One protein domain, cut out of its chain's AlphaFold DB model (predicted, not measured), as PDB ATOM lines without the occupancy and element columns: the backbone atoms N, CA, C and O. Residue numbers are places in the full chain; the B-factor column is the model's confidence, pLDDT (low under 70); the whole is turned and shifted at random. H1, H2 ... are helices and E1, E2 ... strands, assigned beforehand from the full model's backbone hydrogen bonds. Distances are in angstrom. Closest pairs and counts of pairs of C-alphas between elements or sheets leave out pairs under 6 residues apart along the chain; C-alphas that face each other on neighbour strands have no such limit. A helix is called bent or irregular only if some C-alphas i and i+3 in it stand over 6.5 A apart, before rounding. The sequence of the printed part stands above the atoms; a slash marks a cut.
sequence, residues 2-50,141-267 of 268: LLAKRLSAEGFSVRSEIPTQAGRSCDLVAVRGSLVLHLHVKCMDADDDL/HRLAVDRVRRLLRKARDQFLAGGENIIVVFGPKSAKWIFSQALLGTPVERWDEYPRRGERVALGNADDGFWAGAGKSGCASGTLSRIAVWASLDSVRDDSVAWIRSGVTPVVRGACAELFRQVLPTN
ATOM      1  N   LEU A   2      37.953 -30.852  48.055       84.12
ATOM      2  CA  LEU A   2      38.409 -30.397  46.729       84.12
ATOM      3  C   LEU A   2      39.008 -28.973  46.733       84.12
ATOM      4  O   LEU A   2      40.096 -28.758  46.203       84.12
ATOM      5  N   LEU A   3      38.350 -28.020  47.406       89.50
ATOM      6  CA  LEU A   3      38.824 -26.632  47.508       89.50
ATOM      7  C   LEU A   3      40.151 -26.501  48.265       89.50
ATOM      8  O   LEU A   3      41.041 -25.796  47.810       89.50
ATOM      9  N   ALA A   4      40.305 -27.208  49.388       91.19
ATOM     10  CA  ALA A   4      41.543 -27.195  50.168       91.19
ATOM     11  C   ALA A   4      42.733 -27.719  49.347       91.19
ATOM     12  O   ALA A   4      43.777 -27.079  49.311       91.19
ATOM     13  N   LYS A   5      42.549 -28.822  48.603       90.44
ATOM     14  CA  LYS A   5      43.572 -29.344  47.679       90.44
ATOM     15  C   LYS A   5      43.960 -28.320  46.612       90.44
ATOM     16  O   LYS A   5      45.142 -28.149  46.337       90.44
ATOM     17  N   ARG A   6      42.973 -27.633  46.026       90.25
ATOM     18  CA  ARG A   6      43.208 -26.578  45.030       90.25
ATOM     19  C   ARG A   6      44.007 -25.420  45.622       90.25
ATOM     20  O   ARG A   6      44.983 -25.002  45.017       90.25
ATOM     21  N   LEU A   7      43.619 -24.942  46.802       93.50
ATOM     22  CA  LEU A   7      44.329 -23.885  47.520       93.50
ATOM     23  C   LEU A   7      45.792 -24.275  47.770       93.50
ATOM     24  O   LEU A   7      46.688 -23.500  47.448       93.50
ATOM     25  N   SER A   8      46.048 -25.489  48.261       93.44
ATOM     26  CA  SER A   8      47.417 -25.974  48.468       93.44
ATOM     27  C   SER A   8      48.215 -26.090  47.168       93.44
ATOM     28  O   SER A   8      49.382 -25.715  47.147       93.44
ATOM     29  N   ALA A   9      47.595 -26.545  46.074       91.38
ATOM     30  CA  ALA A   9      48.246 -26.613  44.762       91.38
ATOM     31  C   ALA A   9      48.637 -25.227  44.213       91.38
ATOM     32  O   ALA A   9      49.635 -25.109  43.513       91.38
ATOM     33  N   GLU A  10      47.886 -24.182  44.566       92.88
ATOM     34  CA  GLU A  10      48.183 -22.783  44.221       92.88
ATOM     35  C   GLU A  10      49.059 -22.081  45.289       92.88
ATOM     36  O   GLU A  10      49.170 -20.852  45.324       92.88
ATOM     37  N   GLY A  11      49.684 -22.849  46.190       94.38
ATOM     38  CA  GLY A  11      50.674 -22.353  47.151       94.38
ATOM     39  C   GLY A  11      50.103 -21.724  48.426       94.38
ATOM     40  O   GLY A  11      50.826 -21.020  49.131       94.38
ATOM     41  N   PHE A  12      48.825 -21.949  48.746       96.56
ATOM     42  CA  PHE A  12      48.247 -21.506  50.015       96.56
ATOM     43  C   PHE A  12      48.478 -22.527  51.134       96.56
ATOM     44  O   PHE A  12      48.230 -23.726  50.984       96.56
ATOM     45  N   SER A  13      48.840 -22.025  52.311       95.81
ATOM     46  CA  SER A  13      48.667 -22.758  53.566       95.81
ATOM     47  C   SER A  13      47.195 -22.720  53.968       95.81
ATOM     48  O   SER A  13      46.593 -21.647  53.978       95.81
ATOM     49  N   VAL A  14      46.609 -23.870  54.301       95.06
ATOM     50  CA  VAL A  14      45.170 -23.992  54.586       95.06
ATOM     51  C   VAL A  14      44.954 -24.445  56.025       95.06
ATOM     52  O   VAL A  14      45.554 -25.420  56.469       95.06
ATOM     53  N   ARG A  15      44.067 -23.754  56.742       93.25
ATOM     54  CA  ARG A  15      43.535 -24.170  58.047       93.25
ATOM     55  C   ARG A  15      42.022 -24.324  57.944       93.25
ATOM     56  O   ARG A  15      41.393 -23.572  57.206       93.25
ATOM     57  N   SER A  16      41.444 -25.278  58.662       90.69
ATOM     58  CA  SER A  16      39.998 -25.521  58.689       90.69
ATOM     59  C   SER A  16      39.385 -25.120  60.025       90.69
ATOM     60  O   SER A  16      40.069 -25.155  61.043       90.69
ATOM     61  N   GLU A  17      38.096 -24.780  59.997       83.38
ATOM     62  CA  GLU A  17      37.257 -24.584  61.190       83.38
ATOM     63  C   GLU A  17      37.815 -23.551  62.182       83.38
ATOM     64  O   GLU A  17      37.976 -23.805  63.374       83.38
ATOM     65  N   ILE A  18      38.104 -22.347  61.688       83.19
ATOM     66  CA  ILE A  18      38.632 -21.266  62.527       83.19
ATOM     67  C   ILE A  18      37.480 -20.554  63.246       83.19
ATOM     68  O   ILE A  18      36.574 -20.065  62.565       83.19
ATOM     69  N   PRO A  19      37.492 -20.446  64.587       80.69
ATOM     70  CA  PRO A  19      36.470 -19.713  65.322       80.69
ATOM     71  C   PRO A  19      36.374 -18.253  64.871       80.69
ATOM     72  O   PRO A  19      37.377 -17.586  64.617       80.69
ATOM     73  N   THR A  20      35.153 -17.746  64.797       76.06
ATOM     74  CA  THR A  20      34.838 -16.360  64.462       76.06
ATOM     75  C   THR A  20      34.414 -15.622  65.726       76.06
ATOM     76  O   THR A  20      33.981 -16.228  66.707       76.06
ATOM     77  N   GLN A  21      34.485 -14.289  65.699       70.38
ATOM     78  CA  GLN A  21      34.064 -13.441  66.826       70.38
ATOM     79  C   GLN A  21      32.584 -13.641  67.212       70.38
ATOM     80  O   GLN A  21      32.192 -13.331  68.329       70.38
ATOM     81  N   ALA A  22      31.771 -14.191  66.304       68.50
ATOM     82  CA  ALA A  22      30.352 -14.470  66.509       68.50
ATOM     83  C   ALA A  22      30.068 -15.864  67.112       68.50
ATOM     84  O   ALA A  22      28.920 -16.309  67.101       68.50
ATOM     85  N   GLY A  23      31.090 -16.595  67.578       72.00
ATOM     86  CA  GLY A  23      30.927 -17.958  68.107       72.00
ATOM     87  C   GLY A  23      30.563 -18.996  67.036       72.00
ATOM     88  O   GLY A  23      30.035 -20.063  67.347       72.00
ATOM     89  N   ARG A  24      30.809 -18.680  65.759       82.00
ATOM     90  CA  ARG A  24      30.694 -19.598  64.615       82.00
ATOM     91  C   ARG A  24      32.091 -20.002  64.143       82.00
ATOM     92  O   ARG A  24      33.081 -19.530  64.685       82.00
ATOM     93  N   SER A  25      32.184 -20.858  63.133       84.56
ATOM     94  CA  SER A  25      33.448 -21.193  62.474       84.56
ATOM     95  C   SER A  25      33.462 -20.711  61.023       84.56
ATOM     96  O   SER A  25      32.448 -20.778  60.324       84.56
ATOM     97  N   CYS A  26      34.618 -20.215  60.590       88.75
ATOM     98  CA  CYS A  26      34.997 -20.046  59.194       88.75
ATOM     99  C   CYS A  26      35.467 -21.405  58.674       88.75
ATOM    100  O   CYS A  26      36.322 -22.040  59.297       88.75
ATOM    101  N   ASP A  27      34.926 -21.850  57.540       93.25
ATOM    102  CA  ASP A  27      35.149 -23.216  57.060       93.25
ATOM    103  C   ASP A  27      36.625 -23.443  56.689       93.25
ATOM    104  O   ASP A  27      37.218 -24.440  57.103       93.25
ATOM    105  N   LEU A  28      37.243 -22.499  55.963       94.31
ATOM    106  CA  LEU A  28      38.674 -22.520  55.642       94.31
ATOM    107  C   LEU A  28      39.308 -21.132  55.762       94.31
ATOM    108  O   LEU A  28      38.707 -20.125  55.394       94.31
ATOM    109  N   VAL A  29      40.569 -21.091  56.177       94.38
ATOM    110  CA  VAL A  29      41.438 -19.917  56.069       94.38
ATOM    111  C   VAL A  29      42.635 -20.286  55.211       94.38
ATOM    112  O   VAL A  29      43.367 -21.224  55.531       94.38
ATOM    113  N   ALA A  30      42.815 -19.560  54.111       95.38
ATOM    114  CA  ALA A  30      43.911 -19.756  53.178       95.38
ATOM    115  C   ALA A  30      44.887 -18.583  53.254       95.38
ATOM    116  O   ALA A  30      44.483 -17.427  53.131       95.38
ATOM    117  N   VAL A  31      46.170 -18.885  53.439       95.56
ATOM    118  CA  VAL A  31      47.229 -17.887  53.618       95.56
ATOM    119  C   VAL A  31      48.320 -18.075  52.574       95.56
ATOM    120  O   VAL A  31      48.833 -19.185  52.416       95.56
ATOM    121  N   ARG A  32      48.699 -16.995  51.885       94.81
ATOM    122  CA  ARG A  32      49.842 -16.957  50.959       94.81
ATOM    123  C   ARG A  32      50.563 -15.615  51.079       94.81
ATOM    124  O   ARG A  32      50.051 -14.586  50.642       94.81
ATOM    125  N   GLY A  33      51.744 -15.617  51.693       92.12
ATOM    126  CA  GLY A  33      52.431 -14.378  52.070       92.12
ATOM    127  C   GLY A  33      51.581 -13.560  53.050       92.12
ATOM    128  O   GLY A  33      51.144 -14.087  54.070       92.12
ATOM    129  N   SER A  34      51.316 -12.294  52.724       90.94
ATOM    130  CA  SER A  34      50.427 -11.413  53.498       90.94
ATOM    131  C   SER A  34      48.940 -11.554  53.145       90.94
ATOM    132  O   SER A  34      48.096 -10.963  53.815       90.94
ATOM    133  N   LEU A  35      48.597 -12.320  52.103       93.44
ATOM    134  CA  LEU A  35      47.213 -12.518  51.688       93.44
ATOM    135  C   LEU A  35      46.535 -13.557  52.585       93.44
ATOM    136  O   LEU A  35      46.974 -14.707  52.636       93.44
ATOM    137  N   VAL A  36      45.435 -13.162  53.226       93.31
ATOM    138  CA  VAL A  36      44.593 -14.040  54.050       93.31
ATOM    139  C   VAL A  36      43.174 -14.034  53.497       93.31
ATOM    140  O   VAL A  36      42.506 -13.002  53.504       93.31
ATOM    141  N   LEU A  37      42.712 -15.192  53.032       94.25
ATOM    142  CA  LEU A  37      41.359 -15.399  52.522       94.25
ATOM    143  C   LEU A  37      40.560 -16.238  53.520       94.25
ATOM    144  O   LEU A  37      41.002 -17.315  53.920       94.25
ATOM    145  N   HIS A  38      39.372 -15.765  53.883       93.50
ATOM    146  CA  HIS A  38      38.440 -16.467  54.767       93.50
ATOM    147  C   HIS A  38      37.316 -17.051  53.914       93.50
ATOM    148  O   HIS A  38      36.465 -16.313  53.414       93.50
ATOM    149  N   LEU A  39      37.344 -18.362  53.680       94.25
ATOM    150  CA  LEU A  39      36.415 -19.034  52.781       94.25
ATOM    151  C   LEU A  39      35.282 -19.680  53.575       94.25
ATOM    152  O   LEU A  39      35.505 -20.558  54.410       94.25
ATOM    153  N   HIS A  40      34.061 -19.275  53.241       94.12
ATOM    154  CA  HIS A  40      32.814 -19.806  53.781       94.12
ATOM    155  C   HIS A  40      32.207 -20.737  52.743       94.12
ATOM    156  O   HIS A  40      31.658 -20.297  51.730       94.12
ATOM    157  N   VAL A  41      32.364 -22.033  52.972       94.00
ATOM    158  CA  VAL A  41      32.018 -23.095  52.040       94.00
ATOM    159  C   VAL A  41      30.621 -23.607  52.358       94.00
ATOM    160  O   VAL A  41      30.306 -23.975  53.490       94.00
ATOM    161  N   LYS A  42      29.754 -23.633  51.352       93.75
ATOM    162  CA  LYS A  42      28.416 -24.218  51.436       93.75
ATOM    163  C   LYS A  42      28.226 -25.190  50.284       93.75
ATOM    164  O   LYS A  42      28.862 -25.053  49.245       93.75
ATOM    165  N   CYS A  43      27.356 -26.168  50.474       89.88
ATOM    166  CA  CYS A  43      26.982 -27.113  49.434       89.88
ATOM    167  C   CYS A  43      25.484 -26.987  49.180       89.88
ATOM    168  O   CYS A  43      24.703 -26.839  50.121       89.88
ATOM    169  N   MET A  44      25.100 -27.007  47.912       84.94
ATOM    170  CA  MET A  44      23.764 -27.382  47.489       84.94
ATOM    171  C   MET A  44      23.744 -28.902  47.374       84.94
ATOM    172  O   MET A  44      24.625 -29.474  46.730       84.94
ATOM    173  N   ASP A  45      22.778 -29.543  48.020       70.12
ATOM    174  CA  ASP A  45      22.642 -30.994  47.968       70.12
ATOM    175  C   ASP A  45      22.347 -31.447  46.529       70.12
ATOM    176  O   ASP A  45      21.606 -30.794  45.792       70.12
ATOM    177  N   ALA A  46      22.970 -32.553  46.112       53.88
ATOM    178  CA  ALA A  46      22.803 -33.115  44.771       53.88
ATOM    179  C   ALA A  46      21.457 -33.844  44.588       53.88
ATOM    180  O   ALA A  46      21.018 -34.003  43.451       53.88
ATOM    181  N   ASP A  47      20.813 -34.246  45.692       49.78
ATOM    182  CA  ASP A  47      19.519 -34.954  45.724       49.78
ATOM    183  C   ASP A  47      18.317 -34.061  45.401       49.78
ATOM    184  O   ASP A  47      17.196 -34.536  45.222       49.78
ATOM    185  N   ASP A  48      18.530 -32.754  45.315       46.84
ATOM    186  CA  ASP A  48      17.485 -31.840  44.913       46.84
ATOM    187  C   ASP A  48      17.214 -32.020  43.407       46.84
ATOM    188  O   ASP A  48      18.052 -31.696  42.564       46.84
ATOM    189  N   ASP A  49      15.993 -32.441  43.063       46.56
ATOM    190  CA  ASP A  49      15.386 -32.556  41.716       46.56
ATOM    191  C   ASP A  49      15.432 -31.241  40.875       46.56
ATOM    192  O   ASP A  49      14.873 -31.115  39.790       46.56
ATOM    193  N   LEU A  50      16.149 -30.234  41.379       48.91
ATOM    194  CA  LEU A  50      16.533 -28.965  40.770       48.91
ATOM    195  C   LEU A  50      17.609 -29.095  39.679       48.91
ATOM    196  O   LEU A  50      17.923 -28.117  38.998       48.91
ATOM    197  N   HIS A 141      11.917 -23.765  41.340       72.06
ATOM    198  CA  HIS A 141      12.985 -22.806  41.072       72.06
ATOM    199  C   HIS A 141      13.006 -21.675  42.103       72.06
ATOM    200  O   HIS A 141      14.068 -21.313  42.604       72.06
ATOM    201  N   ARG A 142      11.842 -21.137  42.489       73.56
ATOM    202  CA  ARG A 142      11.752 -20.124  43.559       73.56
ATOM    203  C   ARG A 142      12.293 -20.676  44.873       73.56
ATOM    204  O   ARG A 142      13.133 -20.041  45.508       73.56
ATOM    205  N   LEU A 143      11.867 -21.881  45.244       76.75
ATOM    206  CA  LEU A 143      12.336 -22.576  46.438       76.75
ATOM    207  C   LEU A 143      13.846 -22.839  46.379       76.75
ATOM    208  O   LEU A 143      14.519 -22.689  47.400       76.75
ATOM    209  N   ALA A 144      14.390 -23.174  45.208       79.81
ATOM    210  CA  ALA A 144      15.822 -23.339  44.981       79.81
ATOM    211  C   ALA A 144      16.597 -22.039  45.196       79.81
ATOM    212  O   ALA A 144      17.567 -22.007  45.956       79.81
ATOM    213  N   VAL A 145      16.141 -20.950  44.575       84.19
ATOM    214  CA  VAL A 145      16.727 -19.616  44.743       84.19
ATOM    215  C   VAL A 145      16.693 -19.213  46.219       84.19
ATOM    216  O   VAL A 145      17.704 -18.766  46.760       84.19
ATOM    217  N   ASP A 146      15.582 -19.448  46.918       84.12
ATOM    218  CA  ASP A 146      15.452 -19.138  48.344       84.12
ATOM    219  C   ASP A 146      16.310 -20.044  49.243       84.12
ATOM    220  O   ASP A 146      16.821 -19.592  50.276       84.12
ATOM    221  N   ARG A 147      16.532 -21.310  48.861       86.81
ATOM    222  CA  ARG A 147      17.522 -22.195  49.504       86.81
ATOM    223  C   ARG A 147      18.930 -21.622  49.359       86.81
ATOM    224  O   ARG A 147      19.609 -21.455  50.373       86.81
ATOM    225  N   VAL A 148      19.338 -21.219  48.158       90.44
ATOM    226  CA  VAL A 148      20.658 -20.604  47.948       90.44
ATOM    227  C   VAL A 148      20.786 -19.284  48.705       90.44
ATOM    228  O   VAL A 148      21.779 -19.074  49.397       90.44
ATOM    229  N   ARG A 149      19.761 -18.424  48.695       89.38
ATOM    230  CA  ARG A 149      19.742 -17.195  49.510       89.38
ATOM    231  C   ARG A 149      19.905 -17.489  51.003       89.38
ATOM    232  O   ARG A 149      20.543 -16.709  51.710       89.38
ATOM    233  N   ARG A 150      19.343 -18.592  51.514       89.75
ATOM    234  CA  ARG A 150      19.579 -19.043  52.899       89.75
ATOM    235  C   ARG A 150      21.028 -19.475  53.118       89.75
ATOM    236  O   ARG A 150      21.586 -19.108  54.146       89.75
ATOM    237  N   LEU A 151      21.648 -20.193  52.179       92.50
ATOM    238  CA  LEU A 151      23.070 -20.561  52.260       92.50
ATOM    239  C   LEU A 151      23.980 -19.326  52.267       92.50
ATOM    240  O   LEU A 151      24.861 -19.232  53.118       92.50
ATOM    241  N   LEU A 152      23.723 -18.353  51.387       92.19
ATOM    242  CA  LEU A 152      24.462 -17.086  51.334       92.19
ATOM    243  C   LEU A 152      24.343 -16.307  52.653       92.19
ATOM    244  O   LEU A 152      25.338 -15.800  53.166       92.19
ATOM    245  N   ARG A 153      23.140 -16.258  53.246       89.31
ATOM    246  CA  ARG A 153      22.928 -15.651  54.571       89.31
ATOM    247  C   ARG A 153      23.670 -16.397  55.678       89.31
ATOM    248  O   ARG A 153      24.364 -15.752  56.448       89.31
ATOM    249  N   LYS A 154      23.604 -17.732  55.706       88.88
ATOM    250  CA  LYS A 154      24.362 -18.546  56.671       88.88
ATOM    251  C   LYS A 154      25.868 -18.300  56.566       88.88
ATOM    252  O   LYS A 154      26.524 -18.187  57.591       88.88
ATOM    253  N   ALA A 155      26.404 -18.206  55.347       90.69
ATOM    254  CA  ALA A 155      27.813 -17.887  55.128       90.69
ATOM    255  C   ALA A 155      28.161 -16.482  55.643       90.69
ATOM    256  O   ALA A 155      29.176 -16.307  56.306       90.69
ATOM    257  N   ARG A 156      27.291 -15.492  55.409       88.06
ATOM    258  CA  ARG A 156      27.452 -14.134  55.952       88.06
ATOM    259  C   ARG A 156      27.512 -14.111  57.478       88.06
ATOM    260  O   ARG A 156      28.326 -13.385  58.036       88.06
ATOM    261  N   ASP A 157      26.699 -14.921  58.147       86.12
ATOM    262  CA  ASP A 157      26.680 -15.000  59.612       86.12
ATOM    263  C   ASP A 157      27.979 -15.615  60.194       86.12
ATOM    264  O   ASP A 157      28.193 -15.586  61.406       86.12
ATOM    265  N   GLN A 158      28.862 -16.157  59.345       87.12
ATOM    266  CA  GLN A 158      30.183 -16.686  59.705       87.12
ATOM    267  C   GLN A 158      31.330 -15.713  59.391       87.12
ATOM    268  O   GLN A 158      32.490 -16.050  59.608       87.12
ATOM    269  N   PHE A 159      31.058 -14.513  58.875       87.94
ATOM    270  CA  PHE A 159      32.131 -13.619  58.447       87.94
ATOM    271  C   PHE A 159      33.035 -13.151  59.587       87.94
ATOM    272  O   PHE A 159      32.606 -12.895  60.711       87.94
ATOM    273  N   LEU A 160      34.311 -12.984  59.244       83.44
ATOM    274  CA  LEU A 160      35.315 -12.356  60.091       83.44
ATOM    275  C   LEU A 160      35.394 -10.869  59.749       83.44
ATOM    276  O   LEU A 160      35.700 -10.505  58.610       83.44
ATOM    277  N   ALA A 161      35.096 -10.009  60.725       78.50
ATOM    278  CA  ALA A 161      35.125  -8.563  60.544       78.50
ATOM    279  C   ALA A 161      36.514  -8.094  60.074       78.50
ATOM    280  O   ALA A 161      37.534  -8.504  60.620       78.50
ATOM    281  N   GLY A 162      36.548  -7.255  59.034       76.38
ATOM    282  CA  GLY A 162      37.795  -6.737  58.454       76.38
ATOM    283  C   GLY A 162      38.595  -7.736  57.608       76.38
ATOM    284  O   GLY A 162      39.594  -7.346  57.014       76.38
ATOM    285  N   GLY A 163      38.166  -9.000  57.518       80.25
ATOM    286  CA  GLY A 163      38.807 -10.016  56.684       80.25
ATOM    287  C   GLY A 163      38.294 -10.043  55.241       80.25
ATOM    288  O   GLY A 163      37.151  -9.673  54.954       80.25
ATOM    289  N   GLU A 164      39.115 -10.573  54.330       89.06
ATOM    290  CA  GLU A 164      38.700 -10.881  52.954       89.06
ATOM    291  C   GLU A 164      37.837 -12.151  52.942       89.06
ATOM    292  O   GLU A 164      38.330 -13.274  52.817       89.06
ATOM    293  N   ASN A 165      36.532 -11.972  53.154       90.81
ATOM    294  CA  ASN A 165      35.559 -13.061  53.204       90.81
ATOM    295  C   ASN A 165      35.105 -13.445  51.790       90.81
ATOM    296  O   ASN A 165      34.595 -12.602  51.050       90.81
ATOM    297  N   ILE A 166      35.212 -14.726  51.444       93.69
ATOM    298  CA  ILE A 166      34.766 -15.301  50.169       93.69
ATOM    299  C   ILE A 166      33.694 -16.346  50.462       93.69
ATOM    300  O   ILE A 166      33.943 -17.294  51.204       93.69
ATOM    301  N   ILE A 167      32.508 -16.209  49.866       95.12
ATOM    302  CA  ILE A 167      31.515 -17.290  49.898       95.12
ATOM    303  C   ILE A 167      31.791 -18.229  48.726       95.12
ATOM    304  O   ILE A 167      31.834 -17.776  47.585       95.12
ATOM    305  N   VAL A 168      31.916 -19.530  48.983       95.38
ATOM    306  CA  VAL A 168      32.015 -20.555  47.937       95.38
ATOM    307  C   VAL A 168      30.853 -21.526  48.087       95.38
ATOM    308  O   VAL A 168      30.753 -22.224  49.093       95.38
ATOM    309  N   VAL A 169      29.973 -21.579  47.092       94.50
ATOM    310  CA  VAL A 169      28.872 -22.543  47.044       94.50
ATOM    311  C   VAL A 169      29.183 -23.608  46.002       94.50
ATOM    312  O   VAL A 169      29.381 -23.304  44.826       94.50
ATOM    313  N   PHE A 170      29.224 -24.853  46.461       91.94
ATOM    314  CA  PHE A 170      29.346 -26.034  45.624       91.94
ATOM    315  C   PHE A 170      27.985 -26.563  45.209       91.94
ATOM    316  O   PHE A 170      27.049 -26.557  46.006       91.94
ATOM    317  N   GLY A 171      27.894 -27.091  43.995       88.44
ATOM    318  CA  GLY A 171      26.747 -27.882  43.579       88.44
ATOM    319  C   GLY A 171      26.857 -28.369  42.135       88.44
ATOM    320  O   GLY A 171      27.927 -28.296  41.532       88.44
ATOM    321  N   PRO A 172      25.764 -28.884  41.562       80.50
ATOM    322  CA  PRO A 172      25.752 -29.438  40.210       80.50
ATOM    323  C   PRO A 172      25.879 -28.333  39.157       80.50
ATOM    324  O   PRO A 172      25.262 -27.281  39.294       80.50
ATOM    325  N   LYS A 173      26.614 -28.560  38.060       75.88
ATOM    326  CA  LYS A 173      26.877 -27.527  37.028       75.88
ATOM    327  C   LYS A 173      25.621 -26.769  36.563       75.88
ATOM    328  O   LYS A 173      25.684 -25.560  36.336       75.88
ATOM    329  N   SER A 174      24.481 -27.455  36.469       71.00
ATOM    330  CA  SER A 174      23.180 -26.887  36.087       71.00
ATOM    331  C   SER A 174      22.633 -25.836  37.066       71.00
ATOM    332  O   SER A 174      21.907 -24.935  36.647       71.00
ATOM    333  N   ALA A 175      23.019 -25.876  38.344       78.50
ATOM    334  CA  ALA A 175      22.548 -24.954  39.379       78.50
ATOM    335  C   ALA A 175      23.294 -23.605  39.414       78.50
ATOM    336  O   ALA A 175      22.891 -22.702  40.152       78.50
ATOM    337  N   LYS A 176      24.321 -23.404  38.571       82.44
ATOM    338  CA  LYS A 176      25.035 -22.118  38.444       82.44
ATOM    339  C   LYS A 176      24.074 -20.941  38.253       82.44
ATOM    340  O   LYS A 176      24.285 -19.861  38.806       82.44
ATOM    341  N   TRP A 177      23.029 -21.138  37.452       78.62
ATOM    342  CA  TRP A 177      22.077 -20.077  37.136       78.62
ATOM    343  C   TRP A 177      21.218 -19.703  38.357       78.62
ATOM    344  O   TRP A 177      21.092 -18.515  38.658       78.62
ATOM    345  N   ILE A 178      20.738 -20.697  39.117       83.25
ATOM    346  CA  ILE A 178      20.022 -20.520  40.393       83.25
ATOM    347  C   ILE A 178      20.886 -19.703  41.356       83.25
ATOM    348  O   ILE A 178      20.408 -18.742  41.961       83.25
ATOM    349  N   PHE A 179      22.176 -20.046  41.457       88.69
ATOM    350  CA  PHE A 179      23.122 -19.296  42.275       88.69
ATOM    351  C   PHE A 179      23.258 -17.842  41.816       88.69
ATOM    352  O   PHE A 179      23.140 -16.933  42.637       88.69
ATOM    353  N   SER A 180      23.450 -17.610  40.514       86.38
ATOM    354  CA  SER A 180      23.576 -16.253  39.972       86.38
ATOM    355  C   SER A 180      22.335 -15.397  40.236       86.38
ATOM    356  O   SER A 180      22.478 -14.245  40.636       86.38
ATOM    357  N   GLN A 181      21.132 -15.966  40.125       84.31
ATOM    358  CA  GLN A 181      19.887 -15.266  40.430       84.31
ATOM    359  C   GLN A 181      19.725 -14.998  41.932       84.31
ATOM    360  O   GLN A 181      19.349 -13.899  42.332       84.31
ATOM    361  N   ALA A 182      20.038 -15.973  42.789       88.81
ATOM    362  CA  ALA A 182      20.023 -15.784  44.239       88.81
ATOM    363  C   ALA A 182      20.995 -14.680  44.682       88.81
ATOM    364  O   ALA A 182      20.687 -13.908  45.594       88.81
ATOM    365  N   LEU A 183      22.152 -14.601  44.022       90.38
ATOM    366  CA  LEU A 183      23.201 -13.632  44.296       90.38
ATOM    367  C   LEU A 183      22.844 -12.229  43.790       90.38
ATOM    368  O   LEU A 183      22.814 -11.280  44.576       90.38
ATOM    369  N   LEU A 184      22.590 -12.104  42.486       85.69
ATOM    370  CA  LEU A 184      22.468 -10.829  41.776       85.69
ATOM    371  C   LEU A 184      21.042 -10.286  41.751       85.69
ATOM    372  O   LEU A 184      20.879  -9.070  41.697       85.69
ATOM    373  N   GLY A 185      20.044 -11.163  41.835       82.56
ATOM    374  CA  GLY A 185      18.625 -10.854  41.695       82.56
ATOM    375  C   GLY A 185      18.012 -11.475  40.444       82.56
ATOM    376  O   GLY A 185      18.707 -12.010  39.582       82.56
ATOM    377  N   THR A 186      16.687 -11.419  40.359       79.62
ATOM    378  CA  THR A 186      15.925 -11.885  39.195       79.62
ATOM    379  C   THR A 186      16.241 -11.015  37.978       79.62
ATOM    380  O   THR A 186      16.147  -9.794  38.096       79.62
ATOM    381  N   PRO A 187      16.587 -11.593  36.811       72.06
ATOM    382  CA  PRO A 187      16.782 -10.811  35.596       72.06
ATOM    383  C   PRO A 187      15.501 -10.065  35.213       72.06
ATOM    384  O   PRO A 187      14.421 -10.659  35.134       72.06
ATOM    385  N   VAL A 188      15.614  -8.763  34.976       72.19
ATOM    386  CA  VAL A 188      14.498  -7.887  34.611       72.19
ATOM    387  C   VAL A 188      14.922  -6.899  33.537       72.19
ATOM    388  O   VAL A 188      16.079  -6.484  33.466       72.19
ATOM    389  N   GLU A 189      13.961  -6.490  32.720       77.06
ATOM    390  CA  GLU A 189      14.107  -5.296  31.895       77.06
ATOM    391  C   GLU A 189      14.118  -4.072  32.816       77.06
ATOM    392  O   GLU A 189      13.242  -3.912  33.673       77.06
ATOM    393  N   ARG A 190      15.146  -3.238  32.675       74.56
ATOM    394  CA  ARG A 190      15.353  -2.031  33.476       74.56
ATOM    395  C   ARG A 190      14.837  -0.841  32.684       74.56
ATOM    396  O   ARG A 190      15.552  -0.273  31.871       74.56
ATOM    397  N   TRP A 191      13.583  -0.475  32.914       74.56
ATOM    398  CA  TRP A 191      12.973   0.694  32.268       74.56
ATOM    399  C   TRP A 191      13.559   2.025  32.762       74.56
ATOM    400  O   TRP A 191      13.372   3.055  32.124       74.56
ATOM    401  N   ASP A 192      14.271   1.998  33.887       75.62
ATOM    402  CA  ASP A 192      14.982   3.123  34.490       75.62
ATOM    403  C   ASP A 192      16.444   3.254  34.026       75.62
ATOM    404  O   ASP A 192      17.135   4.183  34.439       75.62
ATOM    405  N   GLU A 193      16.924   2.358  33.159       74.88
ATOM    406  CA  GLU A 193      18.265   2.417  32.573       74.88
ATOM    407  C   GLU A 193      18.199   2.486  31.042       74.88
ATOM    408  O   GLU A 193      17.326   1.903  30.400       74.88
ATOM    409  N   TYR A 194      19.153   3.188  30.430       79.56
ATOM    410  CA  TYR A 194      19.271   3.236  28.974       79.56
ATOM    411  C   TYR A 194      19.984   1.978  28.441       79.56
ATOM    412  O   TYR A 194      21.006   1.582  29.014       79.56
ATOM    413  N   PRO A 195      19.508   1.360  27.335       77.44
ATOM    414  CA  PRO A 195      20.195   0.233  26.705       77.44
ATOM    415  C   PRO A 195      21.619   0.615  26.293       77.44
ATOM    416  O   PRO A 195      21.869   1.748  25.864       77.44
ATOM    417  N   ARG A 196      22.567  -0.325  26.375       73.62
ATOM    418  CA  ARG A 196      23.923  -0.065  25.872       73.62
ATOM    419  C   ARG A 196      23.904   0.040  24.349       73.62
ATOM    420  O   ARG A 196      22.999  -0.446  23.676       73.62
ATOM    421  N   ARG A 197      24.936   0.663  23.774       72.69
ATOM    422  CA  ARG A 197      25.060   0.802  22.316       72.69
ATOM    423  C   ARG A 197      24.987  -0.576  21.641       72.69
ATOM    424  O   ARG A 197      25.833  -1.425  21.896       72.69
ATOM    425  N   GLY A 198      24.000  -0.759  20.762       74.50
ATOM    426  CA  GLY A 198      23.734  -2.021  20.055       74.50
ATOM    427  C   GLY A 198      22.640  -2.890  20.689       74.50
ATOM    428  O   GLY A 198      22.157  -3.815  20.042       74.50
ATOM    429  N   GLU A 199      22.198  -2.573  21.905       64.00
ATOM    430  CA  GLU A 199      21.067  -3.227  22.559       64.00
ATOM    431  C   GLU A 199      19.772  -2.454  22.288       64.00
ATOM    432  O   GLU A 199      19.755  -1.226  22.212       64.00
ATOM    433  N   ARG A 200      18.662  -3.187  22.149       73.50
ATOM    434  CA  ARG A 200      17.324  -2.592  21.990       73.50
ATOM    435  C   ARG A 200      16.614  -2.378  23.328       73.50
ATOM    436  O   ARG A 200      15.663  -1.608  23.378       73.50
ATOM    437  N   VAL A 201      17.053  -3.069  24.381       70.75
ATOM    438  CA  VAL A 201      16.429  -3.089  25.712       70.75
ATOM    439  C   VAL A 201      17.527  -3.139  26.770       70.75
ATOM    440  O   VAL A 201      18.497  -3.877  26.604       70.75
ATOM    441  N   ALA A 202      17.372  -2.371  27.848       70.00
ATOM    442  CA  ALA A 202      18.259  -2.431  29.000       70.00
ATOM    443  C   ALA A 202      17.871  -3.616  29.889       70.00
ATOM    444  O   ALA A 202      16.720  -3.743  30.316       70.00
ATOM    445  N   LEU A 203      18.837  -4.483  30.180       75.94
ATOM    446  CA  LEU A 203      18.660  -5.623  31.074       75.94
ATOM    447  C   LEU A 203      19.482  -5.422  32.343       75.94
ATOM    448  O   LEU A 203      20.651  -5.046  32.298       75.94
ATOM    449  N   GLY A 204      18.874  -5.740  33.479       75.31
ATOM    450  CA  GLY A 204      19.541  -5.756  34.770       75.31
ATOM    451  C   GLY A 204      18.977  -6.836  35.676       75.31
ATOM    452  O   GLY A 204      18.286  -7.752  35.238       75.31
ATOM    453  N   ASN A 205      19.294  -6.728  36.961       80.69
ATOM    454  CA  ASN A 205      18.743  -7.608  37.984       80.69
ATOM    455  C   ASN A 205      17.809  -6.801  38.888       80.69
ATOM    456  O   ASN A 205      18.010  -5.601  39.064       80.69
ATOM    457  N   ALA A 206      16.801  -7.454  39.452       78.81
ATOM    458  CA  ALA A 206      15.923  -6.878  40.458       78.81
ATOM    459  C   ALA A 206      16.631  -6.766  41.820       78.81
ATOM    460  O   ALA A 206      17.696  -7.346  42.060       78.81
ATOM    461  N   ASP A 207      16.021  -6.034  42.749       80.00
ATOM    462  CA  ASP A 207      16.580  -5.794  44.086       80.00
ATOM    463  C   ASP A 207      16.244  -6.894  45.105       80.00
ATOM    464  O   ASP A 207      16.326  -6.707  46.317       80.00
ATOM    465  N   ASP A 208      15.891  -8.076  44.609       80.62
ATOM    466  CA  ASP A 208      15.626  -9.281  45.393       80.62
ATOM    467  C   ASP A 208      16.880 -10.162  45.574       80.62
ATOM    468  O   ASP A 208      16.847 -11.178  46.272       80.62
ATOM    469  N   GLY A 209      17.998  -9.814  44.933       85.44
ATOM    470  CA  GLY A 209      19.270 -10.518  45.076       85.44
ATOM    471  C   GLY A 209      19.889 -10.348  46.462       85.44
ATOM    472  O   GLY A 209      19.760  -9.296  47.090       85.44
ATOM    473  N   PHE A 210      20.651 -11.348  46.915       87.94
ATOM    474  CA  PHE A 210      21.447 -11.260  48.148       87.94
ATOM    475  C   PHE A 210      22.321  -9.997  48.177       87.94
ATOM    476  O   PHE A 210      22.516  -9.389  49.230       87.94
ATOM    477  N   TRP A 211      22.818  -9.576  47.012       86.00
ATOM    478  CA  TRP A 211      23.664  -8.402  46.890       86.00
ATOM    479  C   TRP A 211      22.946  -7.053  46.769       86.00
ATOM    480  O   TRP A 211      23.593  -6.029  46.989       86.00
ATOM    481  N   ALA A 212      21.638  -7.019  46.521       78.25
ATOM    482  CA  ALA A 212      20.895  -5.764  46.387       78.25
ATOM    483  C   ALA A 212      20.834  -4.949  47.697       78.25
ATOM    484  O   ALA A 212      20.850  -3.722  47.683       78.25
ATOM    485  N   GLY A 213      20.839  -5.619  48.857       59.28
ATOM    486  CA  GLY A 213      20.705  -4.977  50.175       59.28
ATOM    487  C   GLY A 213      21.918  -4.173  50.664       59.28
ATOM    488  O   GLY A 213      21.897  -3.657  51.777       59.28
ATOM    489  N   ALA A 214      22.984  -4.080  49.872       54.44
ATOM    490  CA  ALA A 214      24.256  -3.499  50.295       54.44
ATOM    491  C   ALA A 214      24.417  -2.000  50.007       54.44
ATOM    492  O   ALA A 214      25.356  -1.389  50.509       54.44
ATOM    493  N   GLY A 215      23.529  -1.427  49.189       45.69
ATOM    494  CA  GLY A 215      23.563  -0.017  48.790       45.69
ATOM    495  C   GLY A 215      22.802   0.932  49.719       45.69
ATOM    496  O   GLY A 215      22.850   2.141  49.517       45.69
ATOM    497  N   LYS A 216      22.100   0.429  50.748       38.88
ATOM    498  CA  LYS A 216      21.465   1.299  51.747       38.88
ATOM    499  C   LYS A 216      22.525   1.748  52.750       38.88
ATOM    500  O   LYS A 216      22.901   1.003  53.655       38.88
ATOM    501  N   SER A 217      23.018   2.964  52.531       34.59
ATOM    502  CA  SER A 217      23.846   3.762  53.438       34.59
ATOM    503  C   SER A 217      23.396   3.580  54.892       34.59
ATOM    504  O   SER A 217      22.359   4.101  55.296       34.59
ATOM    505  N   GLY A 218      24.144   2.771  55.646       37.88
ATOM    506  CA  GLY A 218      23.836   2.413  57.035       37.88
ATOM    507  C   GLY A 218      24.296   1.007  57.431       37.88
ATOM    508  O   GLY A 218      24.668   0.788  58.579       37.88
ATOM    509  N   CYS A 219      24.361   0.061  56.485       39.84
ATOM    510  CA  CYS A 219      24.986  -1.242  56.734       39.84
ATOM    511  C   CYS A 219      26.503  -1.114  56.566       39.84
ATOM    512  O   CYS A 219      26.984  -0.847  55.465       39.84
ATOM    513  N   ALA A 220      27.264  -1.282  57.649       43.50
ATOM    514  CA  ALA A 220      28.719  -1.200  57.630       43.50
ATOM    515  C   ALA A 220      29.302  -2.076  56.503       43.50
ATOM    516  O   ALA A 220      29.242  -3.305  56.557       43.50
ATOM    517  N   SER A 221      29.907  -1.427  55.503       46.78
ATOM    518  CA  SER A 221      30.605  -2.015  54.342       46.78
ATOM    519  C   SER A 221      31.580  -3.158  54.702       46.78
ATOM    520  O   SER A 221      31.926  -3.972  53.850       46.78
ATOM    521  N   GLY A 222      31.986  -3.273  55.972       46.31
ATOM    522  CA  GLY A 222      32.835  -4.346  56.499       46.31
ATOM    523  C   GLY A 222      32.157  -5.695  56.791       46.31
ATOM    524  O   GLY A 222      32.863  -6.619  57.179       46.31
ATOM    525  N   THR A 223      30.834  -5.840  56.626       54.34
ATOM    526  CA  THR A 223      30.094  -7.097  56.925       54.34
ATOM    527  C   THR A 223      29.554  -7.833  55.697       54.34
ATOM    528  O   THR A 223      28.867  -8.846  55.830       54.34
ATOM    529  N   LEU A 224      29.855  -7.367  54.486       66.50
ATOM    530  CA  LEU A 224      29.412  -8.017  53.256       66.50
ATOM    531  C   LEU A 224      30.614  -8.524  52.467       66.50
ATOM    532  O   LEU A 224      31.550  -7.782  52.182       66.50
ATOM    533  N   SER A 225      30.571  -9.800  52.089       74.31
ATOM    534  CA  SER A 225      31.553 -10.368  51.184       74.31
ATOM    535  C   SER A 225      31.416  -9.689  49.831       74.31
ATOM    536  O   SER A 225      30.317  -9.568  49.277       74.31
ATOM    537  N   ARG A 226      32.559  -9.267  49.298       86.75
ATOM    538  CA  ARG A 226      32.671  -8.680  47.964       86.75
ATOM    539  C   ARG A 226      32.894  -9.740  46.884       86.75
ATOM    540  O   ARG A 226      33.033  -9.377  45.719       86.75
ATOM    541  N   ILE A 227      32.951 -11.022  47.264       92.00
ATOM    542  CA  ILE A 227      33.308 -12.136  46.383       92.00
ATOM    543  C   ILE A 227      32.439 -13.350  46.705       92.00
ATOM    544  O   ILE A 227      32.525 -13.934  47.785       92.00
ATOM    545  N   ALA A 228      31.633 -13.768  45.740       94.38
ATOM    546  CA  ALA A 228      30.847 -14.986  45.850       94.38
ATOM    547  C   ALA A 228      31.145 -15.888  44.659       94.38
ATOM    548  O   ALA A 228      31.249 -15.423  43.523       94.38
ATOM    549  N   VAL A 229      31.299 -17.176  44.927       95.00
ATOM    550  CA  VAL A 229      31.782 -18.153  43.962       95.00
ATOM    551  C   VAL A 229      30.797 -19.299  43.863       95.00
ATOM    552  O   VAL A 229      30.412 -19.886  44.873       95.00
ATOM    553  N   TRP A 230      30.437 -19.634  42.632       93.38
ATOM    554  CA  TRP A 230      29.869 -20.930  42.298       93.38
ATOM    555  C   TRP A 230      30.990 -21.868  41.863       93.38
ATOM    556  O   TRP A 230      31.815 -21.465  41.043       93.38
ATOM    557  N   ALA A 231      31.003 -23.105  42.352       92.12
ATOM    558  CA  ALA A 231      31.910 -24.148  41.882       92.12
ATOM    559  C   ALA A 231      31.167 -25.477  41.692       92.12
ATOM    560  O   ALA A 231      30.303 -25.832  42.494       92.12
ATOM    561  N   SER A 232      31.513 -26.230  40.647       86.12
ATOM    562  CA  SER A 232      30.976 -27.583  40.487       86.12
ATOM    563  C   SER A 232      31.527 -28.527  41.555       86.12
ATOM    564  O   SER A 232      32.690 -28.416  41.955       86.12
ATOM    565  N   LEU A 233      30.717 -29.507  41.961       81.00
ATOM    566  CA  LEU A 233      31.188 -30.660  42.737       81.00
ATOM    567  C   LEU A 233      32.256 -31.473  41.982       81.00
ATOM    568  O   LEU A 233      33.129 -32.057  42.621       81.00
ATOM    569  N   ASP A 234      32.228 -31.450  40.646       77.06
ATOM    570  CA  ASP A 234      33.144 -32.225  39.796       77.06
ATOM    571  C   ASP A 234      34.525 -31.566  39.645       77.06
ATOM    572  O   ASP A 234      35.544 -32.247  39.550       77.06
ATOM    573  N   SER A 235      34.573 -30.230  39.591       77.50
ATOM    574  CA  SER A 235      35.812 -29.464  39.426       77.50
ATOM    575  C   SER A 235      35.666 -28.051  39.987       77.50
ATOM    576  O   SER A 235      34.787 -27.286  39.581       77.50
ATOM    577  N   VAL A 236      36.580 -27.679  40.893       75.25
ATOM    578  CA  VAL A 236      36.693 -26.301  41.404       75.25
ATOM    579  C   VAL A 236      37.194 -25.370  40.316       75.25
ATOM    580  O   VAL A 236      36.704 -24.255  40.216       75.25
ATOM    581  N   ARG A 237      38.188 -25.780  39.522       75.12
ATOM    582  CA  ARG A 237      38.783 -24.881  38.531       75.12
ATOM    583  C   ARG A 237      37.865 -24.791  37.330       75.12
ATOM    584  O   ARG A 237      37.351 -23.721  37.056       75.12
ATOM    585  N   ASP A 238      37.615 -25.909  36.666       77.69
ATOM    586  CA  ASP A 238      37.088 -25.911  35.302       77.69
ATOM    587  C   ASP A 238      35.621 -25.502  35.223       77.69
ATOM    588  O   ASP A 238      35.161 -25.090  34.165       77.69
ATOM    589  N   ASP A 239      34.885 -25.536  36.329       82.94
ATOM    590  CA  ASP A 239      33.456 -25.232  36.342       82.94
ATOM    591  C   ASP A 239      33.085 -24.289  37.489       82.94
ATOM    592  O   ASP A 239      32.076 -24.476  38.174       82.94
ATOM    593  N   SER A 240      33.904 -23.255  37.695       90.06
ATOM    594  CA  SER A 240      33.623 -22.182  38.649       90.06
ATOM    595  C   SER A 240      33.504 -20.804  38.027       90.06
ATOM    596  O   SER A 240      34.114 -20.475  37.004       90.06
ATOM    597  N   VAL A 241      32.707 -19.977  38.697       91.50
ATOM    598  CA  VAL A 241      32.569 -18.554  38.413       91.50
ATOM    599  C   VAL A 241      32.585 -17.790  39.724       91.50
ATOM    600  O   VAL A 241      31.775 -18.054  40.610       91.50
ATOM    601  N   ALA A 242      33.498 -16.833  39.827       93.44
ATOM    602  CA  ALA A 242      33.561 -15.854  40.891       93.44
ATOM    603  C   ALA A 242      32.932 -14.547  40.409       93.44
ATOM    604  O   ALA A 242      33.368 -13.966  39.416       93.44
ATOM    605  N   TRP A 243      31.931 -14.060  41.127       92.44
ATOM    606  CA  TRP A 243      31.443 -12.699  40.975       92.44
ATOM    607  C   TRP A 243      32.176 -11.814  41.978       92.44
ATOM    608  O   TRP A 243      32.327 -12.187  43.144       92.44
ATOM    609  N   ILE A 244      32.628 -10.648  41.523       90.06
ATOM    610  CA  ILE A 244      33.410  -9.704  42.324       90.06
ATOM    611  C   ILE A 244      32.758  -8.324  42.268       90.06
ATOM    612  O   ILE A 244      32.490  -7.798  41.186       90.06
ATOM    613  N   ARG A 245      32.521  -7.719  43.432       85.81
ATOM    614  CA  ARG A 245      32.049  -6.333  43.548       85.81
ATOM    615  C   ARG A 245      33.171  -5.315  43.372       85.81
ATOM    616  O   ARG A 245      34.360  -5.639  43.433       85.81
ATOM    617  N   SER A 246      32.789  -4.053  43.211       79.31
ATOM    618  CA  SER A 246      33.722  -2.932  43.305       79.31
ATOM    619  C   SER A 246      34.452  -2.912  44.664       79.31
ATOM    620  O   SER A 246      33.961  -3.408  45.680       79.31
ATOM    621  N   GLY A 247      35.678  -2.383  44.674       79.62
ATOM    622  CA  GLY A 247      36.492  -2.246  45.889       79.62
ATOM    623  C   GLY A 247      37.320  -3.472  46.299       79.62
ATOM    624  O   GLY A 247      38.066  -3.383  47.268       79.62
ATOM    625  N   VAL A 248      37.249  -4.598  45.578       85.25
ATOM    626  CA  VAL A 248      38.190  -5.720  45.778       85.25
ATOM    627  C   VAL A 248      39.564  -5.369  45.216       85.25
ATOM    628  O   VAL A 248      39.674  -4.953  44.059       85.25
ATOM    629  N   THR A 249      40.607  -5.564  46.027       88.62
ATOM    630  CA  THR A 249      41.986  -5.228  45.653       88.62
ATOM    631  C   THR A 249      42.481  -6.074  44.469       88.62
ATOM    632  O   THR A 249      42.037  -7.214  44.286       88.62
ATOM    633  N   PRO A 250      43.437  -5.568  43.665       90.25
ATOM    634  CA  PRO A 250      44.015  -6.332  42.558       90.25
ATOM    635  C   PRO A 250      44.630  -7.668  42.995       90.25
ATOM    636  O   PRO A 250      44.490  -8.659  42.285       90.25
ATOM    637  N   VAL A 251      45.244  -7.713  44.182       91.88
ATOM    638  CA  VAL A 251      45.866  -8.926  44.740       91.88
ATOM    639  C   VAL A 251      44.820 -10.012  45.000       91.88
ATOM    640  O   VAL A 251      44.988 -11.151  44.569       91.88
ATOM    641  N   VAL A 252      43.704  -9.658  45.646       91.12
ATOM    642  CA  VAL A 252      42.610 -10.604  45.919       91.12
ATOM    643  C   VAL A 252      41.939 -11.051  44.615       91.12
ATOM    644  O   VAL A 252      41.622 -12.230  44.448       91.12
ATOM    645  N   ARG A 253      41.762 -10.134  43.655       91.31
ATOM    646  CA  ARG A 253      41.225 -10.457  42.325       91.31
ATOM    647  C   ARG A 253      42.128 -11.434  41.565       91.31
ATOM    648  O   ARG A 253      41.607 -12.378  40.975       91.31
ATOM    649  N   GLY A 254      43.445 -11.225  41.599       92.25
ATOM    650  CA  GLY A 254      44.432 -12.125  40.994       92.25
ATOM    651  C   GLY A 254      44.358 -13.527  41.595       92.25
ATOM    652  O   GLY A 254      44.191 -14.497  40.861       92.25
ATOM    653  N   ALA A 255      44.321 -13.626  42.927       92.44
ATOM    654  CA  ALA A 255      44.135 -14.905  43.612       92.44
ATOM    655  C   ALA A 255      42.827 -15.610  43.205       92.44
ATOM    656  O   ALA A 255      42.809 -16.822  43.006       92.44
ATOM    657  N   CYS A 256      41.727 -14.872  43.022       91.50
ATOM    658  CA  CYS A 256      40.475 -15.458  42.532       91.50
ATOM    659  C   CYS A 256      40.593 -15.995  41.097       91.50
ATOM    660  O   CYS A 256      40.018 -17.040  40.807       91.50
ATOM    661  N   ALA A 257      41.325 -15.311  40.215       90.56
ATOM    662  CA  ALA A 257      41.545 -15.751  38.834       90.56
ATOM    663  C   ALA A 257      42.450 -16.991  38.738       90.56
ATOM    664  O   ALA A 257      42.322 -17.785  37.810       90.56
ATOM    665  N   GLU A 258      43.346 -17.181  39.707       90.94
ATOM    666  CA  GLU A 258      44.135 -18.407  39.837       90.94
ATOM    667  C   GLU A 258      43.276 -19.565  40.364       90.94
ATOM    668  O   GLU A 258      43.365 -20.694  39.879       90.94
ATOM    669  N   LEU A 259      42.404 -19.306  41.341       89.56
ATOM    670  CA  LEU A 259      41.608 -20.347  41.993       89.56
ATOM    671  C   LEU A 259      40.405 -20.808  41.159       89.56
ATOM    672  O   LEU A 259      40.083 -22.000  41.186       89.56
ATOM    673  N   PHE A 260      39.772 -19.898  40.414       91.38
ATOM    674  CA  PHE A 260      38.492 -20.109  39.733       91.38
ATOM    675  C   PHE A 260      38.574 -19.781  38.238       91.38
ATOM    676  O   PHE A 260      39.309 -18.884  37.834       91.38
ATOM    677  N   ARG A 261      37.805 -20.480  37.391       87.44
ATOM    678  CA  ARG A 261      37.923 -20.337  35.924       87.44
ATOM    679  C   ARG A 261      37.485 -18.983  35.397       87.44
ATOM    680  O   ARG A 261      38.101 -18.481  34.462       87.44
ATOM    681  N   GLN A 262      36.390 -18.432  35.912       85.50
ATOM    682  CA  GLN A 262      35.876 -17.141  35.453       85.50
ATOM    683  C   GLN A 262      35.771 -16.173  36.618       85.50
ATOM    684  O   GLN A 262      35.258 -16.525  37.677       85.50
ATOM    685  N   VAL A 263      36.191 -14.934  36.384       85.94
ATOM    686  CA  VAL A 263      36.041 -13.829  37.325       85.94
ATOM    687  C   VAL A 263      35.237 -12.732  36.642       85.94
ATOM    688  O   VAL A 263      35.695 -12.124  35.677       85.94
ATOM    689  N   LEU A 264      34.025 -12.498  37.131       81.50
ATOM    690  CA  LEU A 264      33.082 -11.546  36.563       81.50
ATOM    691  C   LEU A 264      32.986 -10.311  37.467       81.50
ATOM    692  O   LEU A 264      32.594 -10.439  38.632       81.50
ATOM    693  N   PRO A 265      33.319  -9.109  36.965       81.06
ATOM    694  CA  PRO A 265      33.036  -7.887  37.698       81.06
ATOM    695  C   PRO A 265      31.521  -7.666  37.764       81.06
ATOM    696  O   PRO A 265      30.789  -7.951  36.816       81.06
ATOM    697  N   THR A 266      31.053  -7.127  38.882       73.88
ATOM    698  CA  THR A 266      29.659  -6.732  39.074       73.88
ATOM    699  C   THR A 266      29.599  -5.264  39.464       73.88
ATOM    700  O   THR A 266      30.335  -4.817  40.341       73.88
ATOM    701  N   ASN A 267      28.732  -4.509  38.786       58.38
ATOM    702  CA  ASN A 267      28.548  -3.071  39.004       58.38
ATOM    703  C   ASN A 267      27.593  -2.765  40.180       58.38
ATOM    704  O   ASN A 267      27.069  -1.658  40.253       58.38
TER     705      ASN A 267
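This is residues 2 to 50 and 141 to 267 of the 268 residues of an uncharacterized protein of Planctomycetes bacterium (UniProt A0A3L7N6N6). A strongly twisted sheet of seven strands is curled round helix H4 on one face, with H1 on that same face by E1 and E2, while H2 and H3 cover the other face. From one side of this body a small arm reaches away, the hairpin of E5 and E6 with its loop of residues 190 to 202, and residues 215 to 220 of another loop stick out alone. The printed part has 176 residues with four named helices and nine named strands, in the order H1 E1 E2 E3 H2 E4 H3 E5 E6 E7 E8 H4 E9. The large sheet is mixed, in the order E1 E2 E3 E4 E7 E8 E9, the sheet of E5 and E6 is antiparallel, and the class is mixed, helices and strands. The whole is compact, with a radius of gyration of the C-alphas of 16.4 A and spans of 49 by 39 by 32 A.

The large sheet holds E1, residues 13 to 19, E2, 25 to 32, E3, 35 to 43, E4, 164 to 171, E7, 227 to 232, E8, 240 to 244, and E9, 262 to 265; E1 and E9 are its edge strands. E1, E2 and E3 form a meander, each strand the antiparallel neighbour of the one before, with N 15 and O 29 at 2.9 A and N 30 and O 37 at 2.9 A. E3 and E4 are parallel, at 29 degrees, with N 40 and O 166 at 2.8 A. E4 and E7 are parallel, with N 169 and O 229 at 2.8 A. E7 and E8 form an antiparallel hairpin, with N 230 and O 241 at 2.9 A. E8 and E9 are parallel, with N 242 and O 262 at 2.8 A. With H4, residues 250 to 259, they make a strand-helix-strand unit, two parallel neighbour strands with a helix between, and its crossover is right-handed. The sheet curls round H4, whose closest C-alphas to E9 are Ala 257 and Val 263, 6.0 A. H1, residues 2 to 9, is on the same sheet and is close to H4 but not clearly touching, with the C-alphas of Leu 7 and Leu 259 closest at 7.1 A. H2, residues 141 to 156, is on the opposite face from H1, over E3 and E4, at a height over the sheet of 10.0 A. It runs slantwise to the strands, at 37 degrees to E3 on the local plane. H3, residues 173 to 184, is over E7 and only just over E4, where 3 of its 12 C-alphas fall, and runs along the strands at 9 degrees to E7 on the local plane. H3 touches H2 with residues 178 to 183 alone, the closest C-alphas being Val 145 and Ala 182, 5.1 A; they run the same way at a steep tilt of 68 degrees, only just short of about perpendicular. E5, residues 187 to 189, and E6, 203 to 205, form an antiparallel hairpin, with N 188 and O 204 at 2.9 A. E6 and E7 are apart. In H1, H2 and H4 every O i to N i+4 pair is within hydrogen-bond range; in H3, 6 of 8 are.

H1 begins at C-alpha 2 (38.409, -30.397, 46.729). E3 is 25.0 A long from first to last C-alpha, E4 22.8 A, H2 22.5 A, E2 20.5 A and H3 17.9 A. H3 is irregular, but only just: C-alphas 174 and 177 are 7.0 A apart. H2 begins at C-alpha 141 (12.985, -22.806, 41.072), and E9 ends at C-alpha 265 (33.036, -7.887, 37.698).

The C-alphas farthest apart, Gly 23 and Gly 198, are 51.1 A apart. Residues 51 to 140 are not printed, and C-alphas 50 and 141 are 7.1 A apart across the cut. The links E5 to E6 and E6 to E7 are long. The mean pLDDT of the printed part is 81.5, and 20 residues are under 70, among them 46 to 50 and 213 to 224.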